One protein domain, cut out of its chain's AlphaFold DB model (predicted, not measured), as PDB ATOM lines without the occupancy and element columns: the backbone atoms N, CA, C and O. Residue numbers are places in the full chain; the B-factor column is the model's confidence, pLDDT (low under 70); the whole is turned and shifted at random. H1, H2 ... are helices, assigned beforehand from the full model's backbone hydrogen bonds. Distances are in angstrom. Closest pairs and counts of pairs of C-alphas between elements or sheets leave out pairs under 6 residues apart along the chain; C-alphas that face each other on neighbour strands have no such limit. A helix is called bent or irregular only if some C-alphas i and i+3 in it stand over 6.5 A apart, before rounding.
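This is residues 11 to 25 and 40 to 64 of the 64 residues of an uncharacterized protein of Alphaproteobacteria bacterium (UniProt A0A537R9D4). Two helices meet near their ends in a wide, open V: the later half of the longer, kinked helix H2 packs on the first residues of H1, 11 to 15, and the two reach away from this corner. The far parts of both stick out free, residues 20 to 25 with H1 and residues 40 to 46 with H2, and a short unnamed tail runs on from H2 to residue 64. The printed part has 40 residues with two named helices, H1 then H2, and no named strand; its class is all helix. It is loose, with a radius of gyration of the C-alphas of 12.0 A, and spans 33 by 25 by 15 A.

H2, residues 41 to 58, has a kink of 34 degrees near residue 52. It is only just irregular: C-alphas 53 and 56 are 6.53 A apart. H1, residues 11 to 24, touches H2 with residues 11 to 15 alone, and H2 touches H1 with residues 50 to 58 alone. Their closest C-alphas, those of Val 15 and Val 55, are 5.8 A apart. The helices run the same way at a steep tilt of 57 degrees, with their centres 15.5 A apart. In H1 every O i to N i+4 pair is within hydrogen-bond range; in H2 it is 11 of 14.

H2 is 25.5 A long, from C-alpha 41 at (43.316, 0.374, 15.390) to C-alpha 58 at (47.667, 17.728, 33.537). H1 is 20.1 A long and begins at C-alpha 11 at (48.257, 7.439, 31.963).

The two C-alphas farthest apart, those of Pro 40 and Arg 64, are 38.1 A apart. Residues 26 to 39 are not printed, and C-alphas 25 and 40 are 32.3 A apart across this cut, which lies in the link from H1 to H2. The mean pLDDT of the printed part is 88.1; residues 61 to 64 are under 70.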
ATOM      1  N   PRO A  11      48.339   6.001  32.234       92.06
ATOM      2  CA  PRO A  11      48.257   7.439  31.963       92.06
ATOM      3  C   PRO A  11      48.926   8.301  33.045       92.06
ATOM      4  O   PRO A  11      49.612   9.269  32.725       92.06
ATOM      5  N   ALA A  12      48.819   7.910  34.320       93.19
ATOM      6  CA  ALA A  12      49.485   8.603  35.425       93.19
ATOM      7  C   ALA A  12      51.019   8.539  35.316       93.19
ATOM      8  O   ALA A  12      51.689   9.563  35.435       93.19
ATOM      9  N   GLN A  13      51.569   7.360  35.000       93.56
ATOM     10  CA  GLN A  13      53.010   7.195  34.775       93.56
ATOM     11  C   GLN A  13      53.490   8.006  33.564       93.56
ATOM     12  O   GLN A  13      54.609   8.518  33.564       93.56
ATOM     13  N   LEU A  14      52.643   8.157  32.537       92.50
ATOM     14  CA  LEU A  14      52.947   8.999  31.383       92.50
ATOM     15  C   LEU A  14      53.037  10.472  31.797       92.50
ATOM     16  O   LEU A  14      53.996  11.143  31.429       92.50
ATOM     17  N   VAL A  15      52.096  10.966  32.608       93.38
ATOM     18  CA  VAL A  15      52.142  12.338  33.146       93.38
ATOM     19  C   VAL A  15      53.421  12.579  33.951       93.38
ATOM     20  O   VAL A  15      54.083  13.595  33.742       93.38
ATOM     21  N   GLU A  16      53.794  11.659  34.842       93.50
ATOM     22  CA  GLU A  16      55.029  11.772  35.631       93.50
ATOM     23  C   GLU A  16      56.276  11.825  34.738       93.50
ATOM     24  O   GLU A  16      57.139  12.684  34.926       93.50
ATOM     25  N   MET A  17      56.343  10.964  33.719       91.44
ATOM     26  CA  MET A  17      57.446  10.961  32.755       91.44
ATOM     27  C   MET A  17      57.541  12.288  31.988       91.44
ATOM     28  O   MET A  17      58.632  12.839  31.849       91.44
ATOM     29  N   LEU A  18      56.410  12.812  31.507       90.69
ATOM     30  CA  LEU A  18      56.360  14.072  30.761       90.69
ATOM     31  C   LEU A  18      56.778  15.272  31.623       90.69
ATOM     32  O   LEU A  18      57.544  16.107  31.149       90.69
ATOM     33  N   LYS A  19      56.369  15.326  32.896       90.44
ATOM     34  CA  LYS A  19      56.831  16.362  33.840       90.44
ATOM     35  C   LYS A  19      58.338  16.293  34.081       90.44
ATOM     36  O   LYS A  19      59.006  17.323  34.098       90.44
ATOM     37  N   GLY A  20      58.899  15.086  34.170       91.12
ATOM     38  CA  GLY A  20      60.352  14.908  34.227       91.12
ATOM     39  C   GLY A  20      61.071  15.437  32.977       91.12
ATOM     40  O   GLY A  20      62.202  15.917  33.065       91.12
ATOM     41  N   PHE A  21      60.425  15.403  31.804       89.75
ATOM     42  CA  PHE A  21      60.958  16.056  30.604       89.75
ATOM     43  C   PHE A  21      60.855  17.580  30.658       89.75
ATOM     44  O   PHE A  21      61.800  18.225  30.216       89.75
ATOM     45  N   GLU A  22      59.790  18.160  31.218       87.62
ATOM     46  CA  GLU A  22      59.695  19.617  31.417       87.62
ATOM     47  C   GLU A  22      60.825  20.144  32.316       87.62
ATOM     48  O   GLU A  22      61.440  21.164  32.001       87.62
ATOM     49  N   GLU A  23      61.160  19.423  33.392       89.06
ATOM     50  CA  GLU A  23      62.280  19.777  34.281       89.06
ATOM     51  C   GLU A  23      63.637  19.672  33.573       89.06
ATOM     52  O   GLU A  23      64.543  20.478  33.805       89.06
ATOM     53  N   ARG A  24      63.788  18.676  32.691       91.00
ATOM     54  CA  ARG A  24      65.033  18.432  31.953       91.00
ATOM     55  C   ARG A  24      65.212  19.356  30.746       91.00
ATOM     56  O   ARG A  24      66.351  19.666  30.395       91.00
ATOM     57  N   TYR A  25      64.120  19.771  30.110       89.38
ATOM     58  CA  TYR A  25      64.100  20.578  28.889       89.38
ATOM     59  C   TYR A  25      63.186  21.804  29.066       89.38
ATOM     60  O   TYR A  25      62.054  21.815  28.573       89.38
ATOM     61  N   PRO A  40      46.934  -2.621  16.656       95.12
ATOM     62  CA  PRO A  40      45.542  -2.648  16.236       95.12
ATOM     63  C   PRO A  40      44.889  -1.269  16.365       95.12
ATOM     64  O   PRO A  40      45.081  -0.563  17.355       95.12
ATOM     65  N   LYS A  41      44.042  -0.907  15.393       93.94
ATOM     66  CA  LYS A  41      43.316   0.374  15.390       93.94
ATOM     67  C   LYS A  41      42.535   0.613  16.687       93.94
ATOM     68  O   LYS A  41      42.499   1.737  17.170       93.94
ATOM     69  N   THR A  42      41.898  -0.422  17.232       95.50
ATOM     70  CA  THR A  42      41.121  -0.330  18.479       95.50
ATOM     71  C   THR A  42      41.999   0.109  19.644       95.50
ATOM     72  O   THR A  42      41.668   1.075  20.320       95.50
ATOM     73  N   THR A  43      43.173  -0.504  19.789       92.69
ATOM     74  CA  THR A  43      44.162  -0.146  20.809       92.69
ATOM     75  C   THR A  43      44.691   1.276  20.618       92.69
ATOM     76  O   THR A  43      44.859   1.999  21.592       92.69
ATOM     77  N   MET A  44      44.917   1.721  19.374       92.69
ATOM     78  CA  MET A  44      45.324   3.111  19.115       92.69
ATOM     79  C   MET A  44      44.255   4.110  19.578       92.69
ATOM     80  O   MET A  44      44.585   5.127  20.181       92.69
ATOM     81  N   LEU A  45      42.976   3.821  19.319       94.81
ATOM     82  CA  LEU A  45      41.871   4.686  19.737       94.81
ATOM     83  C   LEU A  45      41.747   4.757  21.263       94.81
ATOM     84  O   LEU A  45      41.566   5.847  21.797       94.81
ATOM     85  N   GLU A  46      41.898   3.629  21.958       93.62
ATOM     86  CA  GLU A  46      41.931   3.586  23.428       93.62
ATOM     87  C   GLU A  46      43.090   4.424  23.985       93.62
ATOM     88  O   GLU A  46      42.896   5.233  24.890       93.62
ATOM     89  N   GLN A  47      44.281   4.308  23.391       93.00
ATOM     90  CA  GLN A  47      45.440   5.117  23.776       93.00
ATOM     91  C   GLN A  47      45.192   6.615  23.556       93.00
ATOM     92  O   GLN A  47      45.516   7.425  24.422       93.00
ATOM     93  N   PHE A  48      44.598   7.004  22.422       93.69
ATOM     94  CA  PHE A  48      44.259   8.405  22.156       93.69
ATOM     95  C   PHE A  48      43.225   8.946  23.142       93.69
ATOM     96  O   PHE A  48      43.356  10.090  23.580       93.69
ATOM     97  N   GLN A  49      42.244   8.127  23.522       94.62
ATOM     98  CA  GLN A  49      41.251   8.482  24.530       94.62
ATOM     99  C   GLN A  49      41.913   8.750  25.887       94.62
ATOM    100  O   GLN A  49      41.724   9.826  26.453       94.62
ATOM    101  N   TRP A  50      42.757   7.829  26.364       94.25
ATOM    102  CA  TRP A  50      43.521   8.014  27.605       94.25
ATOM    103  C   TRP A  50      44.387   9.272  27.569       94.25
ATOM    104  O   TRP A  50      44.417  10.040  28.530       94.25
ATOM    105  N   ILE A  51      45.065   9.531  26.448       93.19
ATOM    106  CA  ILE A  51      45.867  10.749  26.297       93.19
ATOM    107  C   ILE A  51      44.978  11.994  26.419       93.19
ATOM    108  O   ILE A  51      45.321  12.922  27.153       93.19
ATOM    109  N   ALA A  52      43.838  12.027  25.730       93.31
ATOM    110  CA  ALA A  52      42.952  13.186  25.716       93.31
ATOM    111  C   ALA A  52      42.312  13.473  27.084       93.31
ATOM    112  O   ALA A  52      42.216  14.643  27.477       93.31
ATOM    113  N   GLU A  53      41.878  12.428  27.791       95.06
ATOM    114  CA  GLU A  53      41.088  12.548  29.020       95.06
ATOM    115  C   GLU A  53      41.923  12.545  30.297       95.06
ATOM    116  O   GLU A  53      41.569  13.242  31.244       95.06
ATOM    117  N   GLU A  54      43.034  11.812  30.333       94.44
ATOM    118  CA  GLU A  54      43.804  11.610  31.566       94.44
ATOM    119  C   GLU A  54      45.162  12.320  31.540       94.44
ATOM    120  O   GLU A  54      45.646  12.764  32.581       94.44
ATOM    121  N   VAL A  55      45.772  12.484  30.360       93.38
ATOM    122  CA  VAL A  55      47.124  13.062  30.238       93.38
ATOM    123  C   VAL A  55      47.073  14.555  29.937       93.38
ATOM    124  O   VAL A  55      47.619  15.358  30.692       93.38
ATOM    125  N   MET A  56      46.400  14.963  28.857       92.44
ATOM    126  CA  MET A  56      46.357  16.366  28.427       92.44
ATOM    127  C   MET A  56      45.875  17.344  29.516       92.44
ATOM    128  O   MET A  56      46.431  18.442  29.584       92.44
ATOM    129  N   PRO A  57      44.879  17.023  30.373       93.44
ATOM    130  CA  PRO A  57      44.448  17.940  31.428       93.44
ATOM    131  C   PRO A  57      45.538  18.294  32.442       93.44
ATOM    132  O   PRO A  57      45.486  19.386  33.000       93.44
ATOM    133  N   ALA A  58      46.548  17.439  32.640       91.69
ATOM    134  CA  ALA A  58      47.667  17.728  33.537       91.69
ATOM    135  C   ALA A  58      48.602  18.839  33.016       91.69
ATOM    136  O   ALA A  58      49.330  19.429  33.812       91.69
ATOM    137  N   PHE A  59      48.562  19.132  31.708       87.81
ATOM    138  CA  PHE A  59      49.420  20.119  31.030       87.81
ATOM    139  C   PHE A  59      48.645  21.329  30.491       87.81
ATOM    140  O   PHE A  59      49.231  22.333  30.086       87.81
ATOM    141  N   LYS A  60      47.307  21.273  30.487       78.19
ATOM    142  CA  LYS A  60      46.469  22.413  30.110       78.19
ATOM    143  C   LYS A  60      46.521  23.472  31.213       78.19
ATOM    144  O   LYS A  60      45.728  23.448  32.150       78.19
ATOM    145  N   THR A  61      47.397  24.462  31.060       64.25
ATOM    146  CA  THR A  61      47.190  25.756  31.724       64.25
ATOM    147  C   THR A  61      45.901  26.361  31.172       64.25
ATOM    148  O   THR A  61      45.680  26.347  29.959       64.25
ATOM    149  N   ALA A  62      45.024  26.859  32.051       51.25
ATOM    150  CA  ALA A  62      43.851  27.624  31.648       51.25
ATOM    151  C   ALA A  62      44.312  28.748  30.711       51.25
ATOM    152  O   ALA A  62      44.977  29.687  31.142       51.25
ATOM    153  N   ARG A  63      44.033  28.580  29.416       49.28
ATOM    154  CA  ARG A  63      44.407  29.511  28.353       49.28
ATOM    155  C   ARG A  63      43.971  30.922  28.763       49.28
ATOM    156  O   ARG A  63      42.770  31.160  28.884       49.28
ATOM    157  N   ARG A  64      44.946  31.792  29.044       42.84
ATOM    158  CA  ARG A  64      44.757  33.246  29.113       42.84
ATOM    159  C   ARG A  64      44.651  33.816  27.707       42.84
ATOM    160  O   ARG A  64      45.258  33.213  26.794       42.84
TER     161      ARG A  64